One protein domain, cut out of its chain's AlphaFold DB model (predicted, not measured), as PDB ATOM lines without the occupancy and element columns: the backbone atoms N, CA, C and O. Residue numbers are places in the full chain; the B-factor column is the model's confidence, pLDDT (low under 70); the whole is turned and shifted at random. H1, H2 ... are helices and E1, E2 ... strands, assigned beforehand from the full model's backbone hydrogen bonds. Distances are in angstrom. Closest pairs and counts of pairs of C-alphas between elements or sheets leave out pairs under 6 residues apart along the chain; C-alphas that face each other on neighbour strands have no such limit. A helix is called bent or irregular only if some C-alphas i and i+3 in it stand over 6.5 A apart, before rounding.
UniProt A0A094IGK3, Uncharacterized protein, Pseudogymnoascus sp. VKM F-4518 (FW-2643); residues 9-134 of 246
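AT A GLANCE: This is residues 9 to 134 of the 246 residues of an uncharacterized protein of Pseudogymnoascus sp. VKM F-4518 (FW-2643) (UniProt A0A094IGK3). What is the main picture? A strongly twisted sheet of five strands, curled like part of a barrel, has the long helix H4 over one face and the short H2 on that same face but beside the strands, over none of them, while H1 and H3 lie side by side next to H2. A long loop, residues 79 to 94, swings away to form one end of the longest axis. What are the parts? The printed part has 126 residues, with five named helices and five named strands in the order E1 H1 E2 H2 H3 E3 E4 H4 H5 E5, of mixed class. The sheet's order is E1 E2 E3 E5 E4, mixed, with E4 alone running antiparallel to its neighbour. How large is it? It is compact, with a radius of gyration of the C-alphas of 14.1 A and spans of 40 by 36 by 30 A.

IN THESE COORDINATES: Where are the strands? E1 is residues 14 to 17, beginning at C-alpha 14 at (-18.276, -45.434, -16.036); E2 is residues 44 to 48, 13.6 A long; E3 is residues 74 to 78, 12.5 A. E4 is residues 95 to 97, and E5, residues 127 to 133, is the longest strand at 19.0 A, ending at C-alpha 133 at (-14.785, -41.977, -32.558). Where are the helices? H4, residues 101 to 117, is the longest at 23.9 A and begins at C-alpha 101 at (-8.672, -26.658, -30.076). H1 is residues 26 to 36, 15.5 A; H2 is residues 49 to 56, 10.5 A; H3 is residues 59 to 68, 14.6 A. H5, residues 121 to 126, is only just irregular, with C-alphas 122 and 125 6.8 A apart.

HOW THE PARTS SIT: How do the strands pair? E1 and E2 are parallel at 20 degrees, with N 17 and O 46 2.8 A apart; E2 and E3 are parallel at 19 degrees, with N 76 and O 45 2.7 A apart. E3 and E5 are parallel at 40 degrees, with N 128 and O 75 2.8 A apart, and E5 and E4 are antiparallel at 115 degrees, with N 97 and O 131 2.8 A apart. The pairing of E5 is staggered: residues 127 to 130 pair with E3 and 131 to 133 with E4. Which helices are on the sheet? H2 and H4 are on the same face, at heights over the sheet of 8.2 A and 9.1 A, and the architecture is two layers, with H4 as the helix layer. H4 is over E5, only just slantwise at 33 degrees on the local plane; H5 only grazes the sheet with residues 123 to 126. How do the helices meet? H1 and H3 touch at a shallow tilt of 20 degrees, the same way, the closest C-alphas being those of Ala 27 and Ala 61 at 5.3 A. H4 and H5 form a helical hairpin, at a shallow tilt of 33 degrees, only just short of steep; H4 touches H5 with residues 112 to 115 alone, and the closest C-alphas, those of Leu 115 and Asn 121, are 6.3 A apart. What of crossovers and backbones? E1, H1, E2 and E2, H2 H3, E3 are strand-helix-strand units, parallel neighbour strands with helices between, each with a right-handed crossover. Every O i to N i+4 pair is within hydrogen-bond range in H1 and H2, against 5 of 6 in H3, 12 of 13 in H4 and 0 of 2 in H5, which has 2 of 3 O i to N i+3 pairs within range.

THE WHOLE: How far does it reach? The two C-alphas farthest apart, those of Arg 90 and Gly 119, are 41.5 A apart. Is it continuous? The printed part has no cut, and its one long link is E3 to E4. Where is confidence low? The mean pLDDT of the printed part is 74.3, and 38 residues are under 70: residues 9 to 14, 19 to 23, 80 to 103 and 132 to 134.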
ATOM      1  N   ASP A   9     -20.560 -49.446 -17.865       52.97
ATOM      2  CA  ASP A   9     -19.391 -50.303 -17.976       52.97
ATOM      3  C   ASP A   9     -18.915 -50.662 -16.562       52.97
ATOM      4  O   ASP A   9     -18.243 -49.868 -15.901       52.97
ATOM      5  N   PHE A  10     -19.308 -51.848 -16.088       46.50
ATOM      6  CA  PHE A  10     -18.926 -52.368 -14.771       46.50
ATOM      7  C   PHE A  10     -17.428 -52.699 -14.662       46.50
ATOM      8  O   PHE A  10     -16.941 -52.852 -13.549       46.50
ATOM      9  N   GLU A  11     -16.684 -52.802 -15.773       47.91
ATOM     10  CA  GLU A  11     -15.219 -52.938 -15.707       47.91
ATOM     11  C   GLU A  11     -14.536 -51.593 -15.403       47.91
ATOM     12  O   GLU A  11     -13.401 -51.579 -14.928       47.91
ATOM     13  N   HIS A  12     -15.217 -50.462 -15.635       54.53
ATOM     14  CA  HIS A  12     -14.620 -49.120 -15.575       54.53
ATOM     15  C   HIS A  12     -15.371 -48.126 -14.670       54.53
ATOM     16  O   HIS A  12     -15.027 -46.939 -14.682       54.53
ATOM     17  N   ASP A  13     -16.397 -48.561 -13.926       66.19
ATOM     18  CA  ASP A  13     -17.287 -47.715 -13.104       66.19
ATOM     19  C   ASP A  13     -17.755 -46.445 -13.842       66.19
ATOM     20  O   ASP A  13     -17.844 -45.352 -13.264       66.19
ATOM     21  N   THR A  14     -17.971 -46.568 -15.158       69.06
ATOM     22  CA  THR A  14     -18.276 -45.434 -16.036       69.06
ATOM     23  C   THR A  14     -19.717 -45.502 -16.511       69.06
ATOM     24  O   THR A  14     -20.127 -46.462 -17.166       69.06
ATOM     25  N   LEU A  15     -20.479 -44.453 -16.203       73.38
ATOM     26  CA  LEU A  15     -21.848 -44.268 -16.669       73.38
ATOM     27  C   LEU A  15     -21.856 -43.357 -17.902       73.38
ATOM     28  O   LEU A  15     -21.533 -42.171 -17.809       73.38
ATOM     29  N   TYR A  16     -22.243 -43.910 -19.051       74.19
ATOM     30  CA  TYR A  16     -22.411 -43.161 -20.295       74.19
ATOM     31  C   TYR A  16     -23.865 -42.725 -20.469       74.19
ATOM     32  O   TYR A  16     -24.772 -43.560 -20.481       74.19
ATOM     33  N   ILE A  17     -24.082 -41.418 -20.632       73.25
ATOM     34  CA  ILE A  17     -25.408 -40.811 -20.714       73.25
ATOM     35  C   ILE A  17     -25.542 -40.064 -22.040       73.25
ATOM     36  O   ILE A  17     -24.843 -39.090 -22.324       73.25
ATOM     37  N   SER A  18     -26.497 -40.530 -22.834       72.69
ATOM     38  CA  SER A  18     -26.894 -39.960 -24.117       72.69
ATOM     39  C   SER A  18     -28.397 -40.130 -24.274       72.69
ATOM     40  O   SER A  18     -28.928 -41.173 -23.887       72.69
ATOM     41  N   THR A  19     -29.077 -39.164 -24.882       65.75
ATOM     42  CA  THR A  19     -30.504 -39.284 -25.193       65.75
ATOM     43  C   THR A  19     -30.732 -39.120 -26.688       65.75
ATOM     44  O   THR A  19     -30.217 -38.195 -27.305       65.75
ATOM     45  N   ALA A  20     -31.528 -40.018 -27.267       61.19
ATOM     46  CA  ALA A  20     -32.081 -39.849 -28.610       61.19
ATOM     47  C   ALA A  20     -33.456 -39.149 -28.579       61.19
ATOM     48  O   ALA A  20     -34.023 -38.825 -29.622       61.19
ATOM     49  N   VAL A  21     -34.018 -38.937 -27.383       57.56
ATOM     50  CA  VAL A  21     -35.372 -38.415 -27.187       57.56
ATOM     51  C   VAL A  21     -35.294 -36.912 -26.954       57.56
ATOM     52  O   VAL A  21     -34.891 -36.459 -25.885       57.56
ATOM     53  N   ARG A  22     -35.713 -36.141 -27.963       57.16
ATOM     54  CA  ARG A  22     -35.669 -34.667 -27.965       57.16
ATOM     55  C   ARG A  22     -36.647 -33.990 -26.996       57.16
ATOM     56  O   ARG A  22     -36.511 -32.800 -26.756       57.16
ATOM     57  N   TYR A  23     -37.615 -34.726 -26.449       56.84
ATOM     58  CA  TYR A  23     -38.693 -34.177 -25.609       56.84
ATOM     59  C   TYR A  23     -38.664 -34.670 -24.161       56.84
ATOM     60  O   TYR A  23     -39.625 -34.465 -23.423       56.84
ATOM     61  N   TYR A  24     -37.592 -35.348 -23.746       71.38
ATOM     62  CA  TYR A  24     -37.469 -35.774 -22.360       71.38
ATOM     63  C   TYR A  24     -36.936 -34.627 -21.502       71.38
ATOM     64  O   TYR A  24     -35.943 -33.998 -21.867       71.38
ATOM     65  N   SER A  25     -37.604 -34.330 -20.384       84.06
ATOM     66  CA  SER A  25     -37.201 -33.204 -19.542       84.06
ATOM     67  C   SER A  25     -35.848 -33.488 -18.874       84.06
ATOM     68  O   SER A  25     -35.633 -34.598 -18.370       84.06
ATOM     69  N   PRO A  26     -34.931 -32.504 -18.816       82.19
ATOM     70  CA  PRO A  26     -33.655 -32.673 -18.130       82.19
ATOM     71  C   PRO A  26     -33.799 -33.106 -16.664       82.19
ATOM     72  O   PRO A  26     -33.112 -34.029 -16.228       82.19
ATOM     73  N   ALA A  27     -34.747 -32.522 -15.921       85.19
ATOM     74  CA  ALA A  27     -35.065 -32.953 -14.559       85.19
ATOM     75  C   ALA A  27     -35.530 -34.410 -14.478       85.19
ATOM     76  O   ALA A  27     -35.102 -35.135 -13.577       85.19
ATOM     77  N   GLY A  28     -36.384 -34.847 -15.410       86.19
ATOM     78  CA  GLY A  28     -36.849 -36.232 -15.480       86.19
ATOM     79  C   GLY A  28     -35.681 -37.197 -15.656       86.19
ATOM     80  O   GLY A  28     -35.557 -38.156 -14.898       86.19
ATOM     81  N   LEU A  29     -34.755 -36.877 -16.565       86.50
ATOM     82  CA  LEU A  29     -33.550 -37.677 -16.793       86.50
ATOM     83  C   LEU A  29     -32.684 -37.788 -15.543       86.50
ATOM     84  O   LEU A  29     -32.308 -38.888 -15.149       86.50
ATOM     85  N   LEU A  30     -32.367 -36.662 -14.909       88.56
ATOM     86  CA  LEU A  30     -31.531 -36.666 -13.711       88.56
ATOM     87  C   LEU A  30     -32.199 -37.404 -12.542       88.56
ATOM     88  O   LEU A  30     -31.516 -38.092 -11.776       88.56
ATOM     89  N   SER A  31     -33.523 -37.293 -12.421       86.25
ATOM     90  CA  SER A  31     -34.318 -38.026 -11.435       86.25
ATOM     91  C   SER A  31     -34.253 -39.536 -11.673       86.25
ATOM     92  O   SER A  31     -33.941 -40.290 -10.749       86.25
ATOM     93  N   ASP A  32     -34.447 -39.983 -12.914       86.12
ATOM     94  CA  ASP A  32     -34.376 -41.402 -13.272       86.12
ATOM     95  C   ASP A  32     -32.988 -41.982 -13.034       86.12
ATOM     96  O   ASP A  32     -32.859 -43.039 -12.422       86.12
ATOM     97  N   LEU A  33     -31.935 -41.264 -13.430       84.88
ATOM     98  CA  LEU A  33     -30.557 -41.679 -13.163       84.88
ATOM     99  C   LEU A  33     -30.296 -41.825 -11.663       84.88
ATOM    100  O   LEU A  33     -29.661 -42.780 -11.227       84.88
ATOM    101  N   THR A  34     -30.826 -40.903 -10.866       85.25
ATOM    102  CA  THR A  34     -30.725 -40.955  -9.405       85.25
ATOM    103  C   THR A  34     -31.507 -42.124  -8.806       85.25
ATOM    104  O   THR A  34     -31.131 -42.645  -7.757       85.25
ATOM    105  N   ARG A  35     -32.612 -42.523  -9.441       83.56
ATOM    106  CA  ARG A  35     -33.458 -43.635  -9.001       83.56
ATOM    107  C   ARG A  35     -32.882 -44.991  -9.394       83.56
ATOM    108  O   ARG A  35     -33.039 -45.952  -8.647       83.56
ATOM    109  N   TRP A  36     -32.277 -45.083 -10.573       80.94
ATOM    110  CA  TRP A  36     -31.763 -46.336 -11.122       80.94
ATOM    111  C   TRP A  36     -30.348 -46.655 -10.656       80.94
ATOM    112  O   TRP A  36     -29.977 -47.828 -10.639       80.94
ATOM    113  N   PHE A  37     -29.572 -45.643 -10.265       78.62
ATOM    114  CA  PHE A  37     -28.171 -45.816  -9.907       78.62
ATOM    115  C   PHE A  37     -27.852 -45.273  -8.518       78.62
ATOM    116  O   PHE A  37     -28.239 -44.165  -8.142       78.62
ATOM    117  N   GLU A  38     -27.049 -46.031  -7.772       81.62
ATOM    118  CA  GLU A  38     -26.416 -45.550  -6.547       81.62
ATOM    119  C   GLU A  38     -25.272 -44.586  -6.900       81.62
ATOM    120  O   GLU A  38     -24.097 -44.940  -6.933       81.62
ATOM    121  N   LEU A  39     -25.625 -43.327  -7.180       81.69
ATOM    122  CA  LEU A  39     -24.707 -42.282  -7.659       81.69
ATOM    123  C   LEU A  39     -23.479 -42.034  -6.764       81.69
ATOM    124  O   LEU A  39     -22.464 -41.526  -7.237       81.69
ATOM    125  N   LYS A  40     -23.551 -42.405  -5.483       81.31
ATOM    126  CA  LYS A  40     -22.428 -42.313  -4.537       81.31
ATOM    127  C   LYS A  40     -21.235 -43.190  -4.953       81.31
ATOM    128  O   LYS A  40     -20.105 -42.814  -4.653       81.31
ATOM    129  N   ASP A  41     -21.488 -44.297  -5.654       78.62
ATOM    130  CA  ASP A  41     -20.479 -45.293  -6.038       78.62
ATOM    131  C   ASP A  41     -19.959 -45.077  -7.467       78.62
ATOM    132  O   ASP A  41     -18.972 -45.685  -7.882       78.62
ATOM    133  N   VAL A  42     -20.582 -44.167  -8.221       80.56
ATOM    134  CA  VAL A  42     -20.190 -43.861  -9.597       80.56
ATOM    135  C   VAL A  42     -18.921 -43.009  -9.602       80.56
ATOM    136  O   VAL A  42     -18.901 -41.873  -9.124       80.56
ATOM    137  N   ARG A  43     -17.850 -43.550 -10.191       82.94
ATOM    138  CA  ARG A  43     -16.540 -42.885 -10.258       82.94
ATOM    139  C   ARG A  43     -16.371 -42.048 -11.511       82.94
ATOM    140  O   ARG A  43     -15.658 -41.046 -11.474       82.94
ATOM    141  N   ARG A  44     -16.990 -42.436 -12.621       83.25
ATOM    142  CA  ARG A  44     -16.858 -41.723 -13.893       83.25
ATOM    143  C   ARG A  44     -18.220 -41.546 -14.540       83.25
ATOM    144  O   ARG A  44     -19.001 -42.490 -14.624       83.25
ATOM    145  N   ILE A  45     -18.500 -40.342 -15.022       84.19
ATOM    146  CA  ILE A  45     -19.723 -40.054 -15.776       84.19
ATOM    147  C   ILE A  45     -19.355 -39.376 -17.074       84.19
ATOM    148  O   ILE A  45     -18.554 -38.449 -17.066       84.19
ATOM    149  N   ALA A  46     -19.966 -39.812 -18.168       83.69
ATOM    150  CA  ALA A  46     -19.829 -39.193 -19.470       83.69
ATOM    151  C   ALA A  46     -21.177 -38.661 -19.962       83.69
ATOM    152  O   ALA A  46     -22.122 -39.432 -20.124       83.69
ATOM    153  N   PHE A  47     -21.243 -37.358 -20.237       84.50
ATOM    154  CA  PHE A  47     -22.381 -36.715 -20.891       84.50
ATOM    155  C   PHE A  47     -22.027 -36.347 -22.327       84.50
ATOM    156  O   PHE A  47     -20.957 -35.792 -22.585       84.50
ATOM    157  N   GLN A  48     -22.952 -36.588 -23.251       81.75
ATOM    158  CA  GLN A  48     -22.935 -35.906 -24.544       81.75
ATOM    159  C   GLN A  48     -23.075 -34.390 -24.339       81.75
ATOM    160  O   GLN A  48     -23.843 -33.952 -23.483       81.75
ATOM    161  N   TYR A  49     -22.333 -33.595 -25.110       80.69
ATOM    162  CA  TYR A  49     -22.296 -32.139 -24.980       80.69
ATOM    163  C   TYR A  49     -23.681 -31.504 -25.125       80.69
ATOM    164  O   TYR A  49     -24.072 -30.727 -24.259       80.69
ATOM    165  N   ASP A  50     -24.447 -31.888 -26.144       79.00
ATOM    166  CA  ASP A  50     -25.803 -31.371 -26.363       79.00
ATOM    167  C   ASP A  50     -26.727 -31.632 -25.177       79.00
ATOM    168  O   ASP A  50     -27.498 -30.769 -24.756       79.00
ATOM    169  N   LEU A  51     -26.604 -32.824 -24.593       81.81
ATOM    170  CA  LEU A  51     -27.355 -33.186 -23.406       81.81
ATOM    171  C   LEU A  51     -26.898 -32.365 -22.196       81.81
ATOM    172  O   LEU A  51     -27.734 -31.850 -21.462       81.81
ATOM    173  N   TRP A  52     -25.588 -32.213 -21.994       86.06
ATOM    174  CA  TRP A  52     -25.057 -31.353 -20.938       86.06
ATOM    175  C   TRP A  52     -25.575 -29.920 -21.082       86.06
ATOM    176  O   TRP A  52     -25.998 -29.325 -20.095       86.06
ATOM    177  N   ASN A  53     -25.578 -29.389 -22.306       83.25
ATOM    178  CA  ASN A  53     -26.078 -28.058 -22.611       83.25
ATOM    179  C   ASN A  53     -27.558 -27.919 -22.223       83.25
ATOM    180  O   ASN A  53     -27.893 -27.013 -21.471       83.25
ATOM    181  N   GLY A  54     -28.413 -28.868 -22.622       83.62
ATOM    182  CA  GLY A  54     -29.830 -28.855 -22.238       83.62
ATOM    183  C   GLY A  54     -30.078 -29.068 -20.739       83.62
ATOM    184  O   GLY A  54     -31.022 -28.521 -20.180       83.62
ATOM    185  N   ILE A  55     -29.226 -29.833 -20.047       86.50
ATOM    186  CA  ILE A  55     -29.335 -30.021 -18.591       86.50
ATOM    187  C   ILE A  55     -28.930 -28.761 -17.816       86.50
ATOM    188  O   ILE A  55     -29.465 -28.521 -16.736       86.50
ATOM    189  N   CYS A  56     -28.020 -27.941 -18.349       84.38
ATOM    190  CA  CYS A  56     -27.589 -26.703 -17.690       84.38
ATOM    191  C   CYS A  56     -28.730 -25.696 -17.477       84.38
ATOM    192  O   CYS A  56     -28.620 -24.859 -16.576       84.38
ATOM    193  N   ASP A  57     -29.799 -25.782 -18.271       84.19
ATOM    194  CA  ASP A  57     -30.975 -24.921 -18.142       84.19
ATOM    195  C   ASP A  57     -31.751 -25.209 -16.846       84.19
ATOM    196  O   ASP A  57     -32.234 -24.284 -16.189       84.19
ATOM    197  N   ASP A  58     -31.798 -26.474 -16.410       86.44
ATOM    198  CA  ASP A  58     -32.420 -26.875 -15.146       86.44
ATOM    199  C   ASP A  58     -31.393 -26.909 -14.011       86.44
ATOM    200  O   ASP A  58     -30.854 -27.946 -13.597       86.44
ATOM    201  N   LYS A  59     -31.109 -25.711 -13.502       85.50
ATOM    202  CA  LYS A  59     -30.079 -25.504 -12.488       85.50
ATOM    203  C   LYS A  59     -30.333 -26.287 -11.203       85.50
ATOM    204  O   LYS A  59     -29.402 -26.811 -10.590       85.50
ATOM    205  N   GLU A  60     -31.588 -26.364 -10.785       88.00
ATOM    206  CA  GLU A  60     -31.962 -26.993  -9.526       88.00
ATOM    207  C   GLU A  60     -31.780 -28.513  -9.594       88.00
ATOM    208  O   GLU A  60     -31.160 -29.108  -8.704       88.00
ATOM    209  N   ALA A  61     -32.250 -29.139 -10.678       88.62
ATOM    210  CA  ALA A  61     -32.083 -30.569 -10.889       88.62
ATOM    211  C   ALA A  61     -30.604 -30.947 -11.045       88.62
ATOM    212  O   ALA A  61     -30.140 -31.894 -10.400       88.62
ATOM    213  N   LEU A  62     -29.841 -30.181 -11.837       89.12
ATOM    214  CA  LEU A  62     -28.414 -30.429 -12.035       89.12
ATOM    215  C   LEU A  62     -27.628 -30.295 -10.726       89.12
ATOM    216  O   LEU A  62     -26.822 -31.172 -10.413       89.12
ATOM    217  N   SER A  63     -27.883 -29.260  -9.921       88.00
ATOM    218  CA  SER A  63     -27.192 -29.085  -8.635       88.00
ATOM    219  C   SER A  63     -27.429 -30.269  -7.696       88.00
ATOM    220  O   SER A  63     -26.471 -30.834  -7.159       88.00
ATOM    221  N   ARG A  64     -28.690 -30.703  -7.549       89.75
ATOM    222  CA  ARG A  64     -29.050 -31.868  -6.722       89.75
ATOM    223  C   ARG A  64     -28.399 -33.152  -7.214       89.75
ATOM    224  O   ARG A  64     -27.968 -33.970  -6.404       89.75
ATOM    225  N   PHE A  65     -28.337 -33.343  -8.528       90.94
ATOM    226  CA  PHE A  65     -27.679 -34.500  -9.121       90.94
ATOM    227  C   PHE A  65     -26.176 -34.503  -8.812       90.94
ATOM    228  O   PHE A  65     -25.654 -35.493  -8.299       90.94
ATOM    229  N   LEU A  66     -25.488 -33.376  -9.029       88.69
ATOM    230  CA  LEU A  66     -24.053 -33.243  -8.758       88.69
ATOM    231  C   LEU A  66     -23.703 -33.451  -7.274       88.69
ATOM    232  O   LEU A  66     -22.630 -33.961  -6.964       88.69
ATOM    233  N   GLU A  67     -24.594 -33.109  -6.342       89.12
ATOM    234  CA  GLU A  67     -24.396 -33.347  -4.900       89.12
ATOM    235  C   GLU A  67     -24.412 -34.820  -4.502       89.12
ATOM    236  O   GLU A  67     -23.786 -35.211  -3.512       89.12
ATOM    237  N   ARG A  68     -25.108 -35.652  -5.277       88.12
ATOM    238  CA  ARG A  68     -25.178 -37.096  -5.037       88.12
ATOM    239  C   ARG A  68     -23.932 -37.830  -5.530       88.12
ATOM    240  O   ARG A  68     -23.660 -38.935  -5.069       88.12
ATOM    241  N   LEU A  69     -23.134 -37.194  -6.388       86.38
ATOM    242  CA  LEU A  69     -21.915 -37.735  -6.990       86.38
ATOM    243  C   LEU A  69     -20.683 -37.605  -6.082       86.38
ATOM    244  O   LEU A  69     -19.642 -37.073  -6.470       86.38
ATOM    245  N   LYS A  70     -20.788 -38.109  -4.850       84.38
ATOM    246  CA  LYS A  70     -19.712 -38.007  -3.848       84.38
ATOM    247  C   LYS A  70     -18.446 -38.777  -4.245       84.38
ATOM    248  O   LYS A  70     -17.346 -38.318  -3.951       84.38
ATOM    249  N   GLY A  71     -18.599 -39.914  -4.925       81.44
ATOM    250  CA  GLY A  71     -17.498 -40.763  -5.391       81.44
ATOM    251  C   GLY A  71     -16.880 -40.348  -6.727       81.44
ATOM    252  O   GLY A  71     -15.955 -41.014  -7.194       81.44
ATOM    253  N   LEU A  72     -17.357 -39.262  -7.349       86.94
ATOM    254  CA  LEU A  72     -16.958 -38.907  -8.708       86.94
ATOM    255  C   LEU A  72     -15.479 -38.520  -8.781       86.94
ATOM    256  O   LEU A  72     -15.009 -37.586  -8.120       86.94
ATOM    257  N   GLN A  73     -14.758 -39.226  -9.640       85.81
ATOM    258  CA  GLN A  73     -13.353 -39.017  -9.967       85.81
ATOM    259  C   GLN A  73     -13.192 -38.298 -11.300       85.81
ATOM    260  O   GLN A  73     -12.324 -37.437 -11.403       85.81
ATOM    261  N   GLU A  74     -14.026 -38.616 -12.295       85.31
ATOM    262  CA  GLU A  74     -13.970 -37.982 -13.614       85.31
ATOM    263  C   GLU A  74     -15.360 -37.609 -14.138       85.31
ATOM    264  O   GLU A  74     -16.279 -38.431 -14.156       85.31
ATOM    265  N   LEU A  75     -15.489 -36.374 -14.623       85.94
ATOM    266  CA  LEU A  75     -16.637 -35.906 -15.397       85.94
ATOM    267  C   LEU A  75     -16.199 -35.738 -16.851       85.94
ATOM    268  O   LEU A  75     -15.339 -34.918 -17.155       85.94
ATOM    269  N   ILE A  76     -16.770 -36.513 -17.756       85.44
ATOM    270  CA  ILE A  76     -16.385 -36.564 -19.160       85.44
ATOM    271  C   ILE A  76     -17.452 -35.844 -19.987       85.44
ATOM    272  O   ILE A  76     -18.632 -36.178 -19.913       85.44
ATOM    273  N   ILE A  77     -17.037 -34.875 -20.797       84.81
ATOM    274  CA  ILE A  77     -17.903 -34.214 -21.779       84.81
ATOM    275  C   ILE A  77     -17.512 -34.705 -23.170       84.81
ATOM    276  O   ILE A  77     -16.367 -34.532 -23.607       84.81
ATOM    277  N   VAL A  78     -18.467 -35.348 -23.836       80.81
ATOM    278  CA  VAL A  78     -18.316 -35.947 -25.162       80.81
ATOM    279  C   VAL A  78     -18.806 -34.954 -26.213       80.81
ATOM    280  O   VAL A  78     -19.976 -34.592 -26.210       80.81
ATOM    281  N   ILE A  79     -17.909 -34.493 -27.086       76.00
ATOM    282  CA  ILE A  79     -18.136 -33.338 -27.983       76.00
ATOM    283  C   ILE A  79     -18.786 -33.727 -29.332       76.00
ATOM    284  O   ILE A  79     -19.091 -32.857 -30.134       76.00
ATOM    285  N   ASP A  80     -19.007 -35.016 -29.599       66.44
ATOM    286  CA  ASP A  80     -19.545 -35.487 -30.886       66.44
ATOM    287  C   ASP A  80     -20.999 -35.983 -30.767       66.44
ATOM    288  O   ASP A  80     -21.373 -36.559 -29.738       66.44
ATOM    289  N   ASP A  81     -21.784 -35.781 -31.831       50.75
ATOM    290  CA  ASP A  81     -23.237 -36.024 -31.888       50.75
ATOM    291  C   ASP A  81     -23.594 -37.499 -32.054       50.75
ATOM    292  O   ASP A  81     -24.684 -37.950 -31.692       50.75
ATOM    293  N   GLU A  82     -22.663 -38.281 -32.587       47.91
ATOM    294  CA  GLU A  82     -22.876 -39.698 -32.819       47.91
ATOM    295  C   GLU A  82     -22.378 -40.530 -31.639       47.91
ATOM    296  O   GLU A  82     -21.399 -41.275 -31.726       47.91
ATOM    297  N   VAL A  83     -23.122 -40.489 -30.534       46.91
ATOM    298  CA  VAL A  83     -23.138 -41.647 -29.634       46.91
ATOM    299  C   VAL A  83     -23.678 -42.812 -30.467       46.91
ATOM    300  O   VAL A  83     -24.767 -42.679 -31.030       46.91
ATOM    301  N   PRO A  84     -22.938 -43.922 -30.658       40.44
ATOM    302  CA  PRO A  84     -23.360 -44.947 -31.600       40.44
ATOM    303  C   PRO A  84     -24.732 -45.488 -31.201       40.44
ATOM    304  O   PRO A  84     -24.875 -46.196 -30.202       40.44
ATOM    305  N   ALA A  85     -25.737 -45.143 -32.011       40.19
ATOM    306  CA  ALA A  85     -27.042 -45.767 -31.986       40.19
ATOM    307  C   ALA A  85     -26.805 -47.266 -32.150       40.19
ATOM    308  O   ALA A  85     -26.341 -47.734 -33.188       40.19
ATOM    309  N   THR A  86     -27.071 -47.999 -31.075       38.66
ATOM    310  CA  THR A  86     -26.793 -49.424 -30.890       38.66
ATOM    311  C   THR A  86     -25.312 -49.831 -30.951       38.66
ATOM    312  O   THR A  86     -24.719 -49.870 -32.030       38.66
ATOM    313  N   PRO A  87     -24.710 -50.277 -29.827       39.06
ATOM    314  CA  PRO A  87     -23.476 -51.040 -29.906       39.06
ATOM    315  C   PRO A  87     -23.767 -52.292 -30.736       39.06
ATOM    316  O   PRO A  87     -24.545 -53.163 -30.335       39.06
ATOM    317  N   THR A  88     -23.156 -52.395 -31.919       38.53
ATOM    318  CA  THR A  88     -23.104 -53.672 -32.630       38.53
ATOM    319  C   THR A  88     -22.519 -54.679 -31.647       38.53
ATOM    320  O   THR A  88     -21.515 -54.402 -30.992       38.53
ATOM    321  N   ARG A  89     -23.172 -55.842 -31.509       46.31
ATOM    322  CA  ARG A  89     -22.961 -56.881 -30.472       46.31
ATOM    323  C   ARG A  89     -21.500 -57.289 -30.188       46.31
ATOM    324  O   ARG A  89     -21.272 -58.061 -29.258       46.31
ATOM    325  N   ARG A  90     -20.535 -56.825 -30.985       42.81
ATOM    326  CA  ARG A  90     -19.120 -57.203 -30.974       42.81
ATOM    327  C   ARG A  90     -18.117 -56.056 -30.781       42.81
ATOM    328  O   ARG A  90     -16.944 -56.365 -30.633       42.81
ATOM    329  N   LYS A  91     -18.522 -54.780 -30.716       43.12
ATOM    330  CA  LYS A  91     -17.605 -53.671 -30.382       43.12
ATOM    331  C   LYS A  91     -18.257 -52.743 -29.360       43.12
ATOM    332  O   LYS A  91     -19.102 -51.923 -29.694       43.12
ATOM    333  N   ARG A  92     -17.902 -52.956 -28.089       43.88
ATOM    334  CA  ARG A  92     -18.495 -52.295 -26.909       43.88
ATOM    335  C   ARG A  92     -17.740 -51.041 -26.460       43.88
ATOM    336  O   ARG A  92     -18.071 -50.492 -25.419       43.88
ATOM    337  N   HIS A  93     -16.737 -50.604 -27.216       43.44
ATOM    338  CA  HIS A  93     -15.842 -49.532 -26.808       43.44
ATOM    339  C   HIS A  93     -15.985 -48.349 -27.769       43.44
ATOM    340  O   HIS A  93     -15.681 -48.470 -28.958       43.44
ATOM    341  N   VAL A  94     -16.492 -47.227 -27.257       47.72
ATOM    342  CA  VAL A  94     -16.333 -45.928 -27.917       47.72
ATOM    343  C   VAL A  94     -14.934 -45.453 -27.568       47.72
ATOM    344  O   VAL A  94     -14.626 -45.237 -26.398       47.72
ATOM    345  N   GLU A  95     -14.076 -45.330 -28.574       48.91
ATOM    346  CA  GLU A  95     -12.756 -44.754 -28.367       48.91
ATOM    347  C   GLU A  95     -12.873 -43.240 -28.300       48.91
ATOM    348  O   GLU A  95     -13.525 -42.594 -29.123       48.91
ATOM    349  N   PHE A  96     -12.256 -42.686 -27.269       52.41
ATOM    350  CA  PHE A  96     -12.333 -41.280 -26.949       52.41
ATOM    351  C   PHE A  96     -11.007 -40.601 -27.288       52.41
ATOM    352  O   PHE A  96     -10.028 -40.760 -26.563       52.41
ATOM    353  N   ASN A  97     -10.987 -39.814 -28.360       54.84
ATOM    354  CA  ASN A  97      -9.795 -39.124 -28.850       54.84
ATOM    355  C   ASN A  97      -9.792 -37.636 -28.468       54.84
ATOM    356  O   ASN A  97     -10.780 -37.086 -27.978       54.84
ATOM    357  N   HIS A  98      -8.660 -36.962 -28.672       53.62
ATOM    358  CA  HIS A  98      -8.522 -35.531 -28.401       53.62
ATOM    359  C   HIS A  98      -9.410 -34.692 -29.339       53.62
ATOM    360  O   HIS A  98      -9.477 -34.953 -30.539       53.62
ATOM    361  N   CYS A  99     -10.092 -33.680 -28.796       59.03
ATOM    362  CA  CYS A  99     -10.896 -32.734 -29.576       59.03
ATOM    363  C   CYS A  99     -10.018 -31.582 -30.096       59.03
ATOM    364  O   CYS A  99      -9.135 -31.125 -29.375       59.03
ATOM    365  N   GLY A 100     -10.275 -31.094 -31.317       58.19
ATOM    366  CA  GLY A 100      -9.594 -29.916 -31.875       58.19
ATOM    367  C   GLY A 100      -9.797 -28.651 -31.024       58.19
ATOM    368  O   GLY A 100     -10.802 -28.531 -30.321       58.19
ATOM    369  N   ASN A 101      -8.835 -27.722 -31.080       62.72
ATOM    370  CA  ASN A 101      -8.672 -26.658 -30.076       62.72
ATOM    371  C   ASN A 101      -9.836 -25.649 -29.988       62.72
ATOM    372  O   ASN A 101     -10.276 -25.350 -28.883       62.72
ATOM    373  N   SER A 102     -10.397 -25.169 -31.103       69.12
ATOM    374  CA  SER A 102     -11.352 -24.041 -31.084       69.12
ATOM    375  C   SER A 102     -12.708 -24.369 -30.442       69.12
ATOM    376  O   SER A 102     -13.166 -23.669 -29.543       69.12
ATOM    377  N   VAL A 103     -13.351 -25.464 -30.859       69.94
ATOM    378  CA  VAL A 103     -14.632 -25.919 -30.281       69.94
ATOM    379  C   VAL A 103     -14.437 -26.362 -28.832       69.94
ATOM    380  O   VAL A 103     -15.264 -26.085 -27.964       69.94
ATOM    381  N   ARG A 104     -13.296 -27.000 -28.544       72.62
ATOM    382  CA  ARG A 104     -12.943 -27.434 -27.196       72.62
ATOM    383  C   ARG A 104     -12.876 -26.257 -26.227       72.62
ATOM    384  O   ARG A 104     -13.427 -26.375 -25.142       72.62
ATOM    385  N   GLU A 105     -12.249 -25.142 -26.589       75.56
ATOM    386  CA  GLU A 105     -12.127 -23.965 -25.716       75.56
ATOM    387  C   GLU A 105     -13.488 -23.370 -25.328       75.56
ATOM    388  O   GLU A 105     -13.719 -23.073 -24.153       75.56
ATOM    389  N   VAL A 106     -14.423 -23.273 -26.279       79.38
ATOM    390  CA  VAL A 106     -15.789 -22.779 -26.023       79.38
ATOM    391  C   VAL A 106     -16.521 -23.690 -25.039       79.38
ATOM    392  O   VAL A 106     -17.079 -23.219 -24.042       79.38
ATOM    393  N   ILE A 107     -16.471 -25.001 -25.281       80.25
ATOM    394  CA  ILE A 107     -17.117 -26.012 -24.436       80.25
ATOM    395  C   ILE A 107     -16.473 -26.047 -23.047       80.25
ATOM    396  O   ILE A 107     -17.178 -26.085 -22.037       80.25
ATOM    397  N   VAL A 108     -15.141 -25.976 -22.978       82.38
ATOM    398  CA  VAL A 108     -14.394 -25.896 -21.718       82.38
ATOM    399  C   VAL A 108     -14.845 -24.689 -20.913       82.38
ATOM    400  O   VAL A 108     -15.192 -24.835 -19.740       82.38
ATOM    401  N   GLY A 109     -14.896 -23.515 -21.544       83.38
ATOM    402  CA  GLY A 109     -15.344 -22.287 -20.902       83.38
ATOM    403  C   GLY A 109     -16.778 -22.393 -20.388       83.38
ATOM    404  O   GLY A 109     -17.049 -21.998 -19.257       83.38
ATOM    405  N   MET A 110     -17.689 -22.961 -21.180       86.62
ATOM    406  CA  MET A 110     -19.089 -23.140 -20.793       86.62
ATOM    407  C   MET A 110     -19.232 -24.064 -19.580       86.62
ATOM    408  O   MET A 110     -19.757 -23.645 -18.555       86.62
ATOM    409  N   VAL A 111     -18.710 -25.291 -19.666       85.56
ATOM    410  CA  VAL A 111     -18.824 -26.303 -18.602       85.56
ATOM    411  C   VAL A 111     -18.146 -25.817 -17.317       85.56
ATOM    412  O   VAL A 111     -18.694 -25.984 -16.228       85.56
ATOM    413  N   SER A 112     -16.984 -25.164 -17.435       85.69
ATOM    414  CA  SER A 112     -16.271 -24.609 -16.280       85.69
ATOM    415  C   SER A 112     -17.084 -23.506 -15.601       85.69
ATOM    416  O   SER A 112     -17.265 -23.553 -14.387       85.69
ATOM    417  N   ARG A 113     -17.638 -22.553 -16.368       88.12
ATOM    418  CA  ARG A 113     -18.507 -21.494 -15.823       88.12
ATOM    419  C   ARG A 113     -19.748 -22.066 -15.151       88.12
ATOM    420  O   ARG A 113     -20.106 -21.598 -14.076       88.12
ATOM    421  N   THR A 114     -20.369 -23.084 -15.746       85.31
ATOM    422  CA  THR A 114     -21.508 -23.788 -15.153       85.31
ATOM    423  C   THR A 114     -21.135 -24.339 -13.779       85.31
ATOM    424  O   THR A 114     -21.779 -24.009 -12.788       85.31
ATOM    425  N   LEU A 115     -20.057 -25.121 -13.682       86.81
ATOM    426  CA  LEU A 115     -19.646 -25.744 -12.419       86.81
ATOM    427  C   LEU A 115     -19.236 -24.725 -11.353       86.81
ATOM    428  O   LEU A 115     -19.590 -24.908 -10.187       86.81
ATOM    429  N   VAL A 116     -18.555 -23.643 -11.740       87.69
ATOM    430  CA  VAL A 116     -18.269 -22.507 -10.848       87.69
ATOM    431  C   VAL A 116     -19.570 -21.876 -10.352       87.69
ATOM    432  O   VAL A 116     -19.720 -21.659  -9.152       87.69
ATOM    433  N   GLY A 117     -20.541 -21.653 -11.243       85.94
ATOM    434  CA  GLY A 117     -21.857 -21.104 -10.904       85.94
ATOM    435  C   GLY A 117     -22.650 -21.960  -9.910       85.94
ATOM    436  O   GLY A 117     -23.436 -21.420  -9.139       85.94
ATOM    437  N   PHE A 118     -22.403 -23.272  -9.871       84.88
ATOM    438  CA  PHE A 118     -22.975 -24.198  -8.882       84.88
ATOM    439  C   PHE A 118     -22.122 -24.383  -7.618       84.88
ATOM    440  O   PHE A 118     -22.420 -25.247  -6.790       84.88
ATOM    441  N   GLY A 119     -21.015 -23.649  -7.478       84.25
ATOM    442  CA  GLY A 119     -20.066 -23.837  -6.381       84.25
ATOM    443  C   GLY A 119     -19.352 -25.194  -6.408       84.25
ATOM    444  O   GLY A 119     -18.763 -25.609  -5.411       84.25
ATOM    445  N   LYS A 120     -19.370 -25.912  -7.538       87.25
ATOM    446  CA  LYS A 120     -18.747 -27.238  -7.705       87.25
ATOM    447  C   LYS A 120     -17.308 -27.125  -8.221       87.25
ATOM    448  O   LYS A 120     -16.878 -27.883  -9.087       87.25
ATOM    449  N   ASN A 121     -16.537 -26.199  -7.649       85.75
ATOM    450  CA  ASN A 121     -15.135 -25.946  -8.016       85.75
ATOM    451  C   ASN A 121     -14.246 -27.194  -7.867       85.75
ATOM    452  O   ASN A 121     -13.294 -27.381  -8.619       85.75
ATOM    453  N   SER A 122     -14.594 -28.092  -6.938       84.94
ATOM    454  CA  SER A 122     -13.909 -29.375  -6.724       84.94
ATOM    455  C   SER A 122     -14.015 -30.345  -7.907       84.94
ATOM    456  O   SER A 122     -13.239 -31.299  -7.986       84.94
ATOM    457  N   LEU A 123     -14.959 -30.114  -8.827       84.56
ATOM    458  CA  LEU A 123     -15.128 -30.911 -10.037       84.56
ATOM    459  C   LEU A 123     -14.297 -30.392 -11.210       84.56
ATOM    460  O   LEU A 123     -13.981 -31.185 -12.086       84.56
ATOM    461  N   LEU A 124     -13.879 -29.119 -11.215       85.56
ATOM    462  CA  LEU A 124     -13.054 -28.533 -12.282       85.56
ATOM    463  C   LEU A 124     -11.802 -29.361 -12.636       85.56
ATOM    464  O   LEU A 124     -11.621 -29.664 -13.817       85.56
ATOM    465  N   PRO A 125     -10.964 -29.811 -11.676       85.50
ATOM    466  CA  PRO A 125      -9.785 -30.619 -12.007       85.50
ATOM    467  C   PRO A 125     -10.130 -32.030 -12.514       85.50
ATOM    468  O   PRO A 125      -9.268 -32.721 -13.057       85.50
ATOM    469  N   LYS A 126     -11.382 -32.467 -12.335       86.25
ATOM    470  CA  LYS A 126     -11.888 -33.797 -12.697       86.25
ATOM    471  C   LYS A 126     -12.523 -33.833 -14.087       86.25
ATOM    472  O   LYS A 126     -12.885 -34.911 -14.558       86.25
ATOM    473  N   ILE A 127     -12.680 -32.683 -14.746       84.31
ATOM    474  CA  ILE A 127     -13.323 -32.632 -16.059       84.31
ATOM    475  C   ILE A 127     -12.354 -33.112 -17.136       84.31
ATOM    476  O   ILE A 127     -11.206 -32.670 -17.227       84.31
ATOM    477  N   ARG A 128     -12.836 -34.002 -17.997       84.88
ATOM    478  CA  ARG A 128     -12.141 -34.484 -19.187       84.88
ATOM    479  C   ARG A 128     -13.009 -34.211 -20.409       84.88
ATOM    480  O   ARG A 128     -14.204 -34.473 -20.408       84.88
ATOM    481  N   TYR A 129     -12.394 -33.719 -21.475       78.06
ATOM    482  CA  TYR A 129     -13.074 -33.457 -22.744       78.06
ATOM    483  C   TYR A 129     -12.578 -34.456 -23.762       78.06
ATOM    484  O   TYR A 129     -11.363 -34.593 -23.933       78.06
ATOM    485  N   ARG A 130     -13.497 -35.167 -24.411       73.88
ATOM    486  CA  ARG A 130     -13.122 -36.199 -25.370       73.88
ATOM    487  C   ARG A 130     -14.043 -36.195 -26.590       73.88
ATOM    488  O   ARG A 130     -15.235 -35.925 -26.484       73.88
ATOM    489  N   LYS A 131     -13.483 -36.504 -27.756       70.38
ATOM    490  CA  LYS A 131     -14.219 -36.749 -28.997       70.38
ATOM    491  C   LYS A 131     -14.521 -38.241 -29.095       70.38
ATOM    492  O   LYS A 131     -13.593 -39.039 -29.020       70.38
ATOM    493  N   ALA A 132     -15.784 -38.619 -29.254       65.81
ATOM    494  CA  ALA A 132     -16.135 -40.006 -29.542       65.81
ATOM    495  C   ALA A 132     -15.751 -40.340 -30.991       65.81
ATOM    496  O   ALA A 132     -16.045 -39.573 -31.902       65.81
ATOM    497  N   VAL A 133     -15.087 -41.472 -31.215       56.81
ATOM    498  CA  VAL A 133     -14.785 -41.977 -32.558       56.81
ATOM    499  C   VAL A 133     -15.523 -43.286 -32.777       56.81
ATOM    500  O   VAL A 133     -15.414 -44.227 -31.986       56.81
ATOM    501  N   ARG A 134     -16.274 -43.363 -33.883       57.62
ATOM    502  CA  ARG A 134     -16.832 -44.627 -34.361       57.62
ATOM    503  C   ARG A 134     -15.687 -45.540 -34.763       57.62
ATOM    504  O   ARG A 134     -14.971 -45.260 -35.722       57.62
TER     505      ARG A 134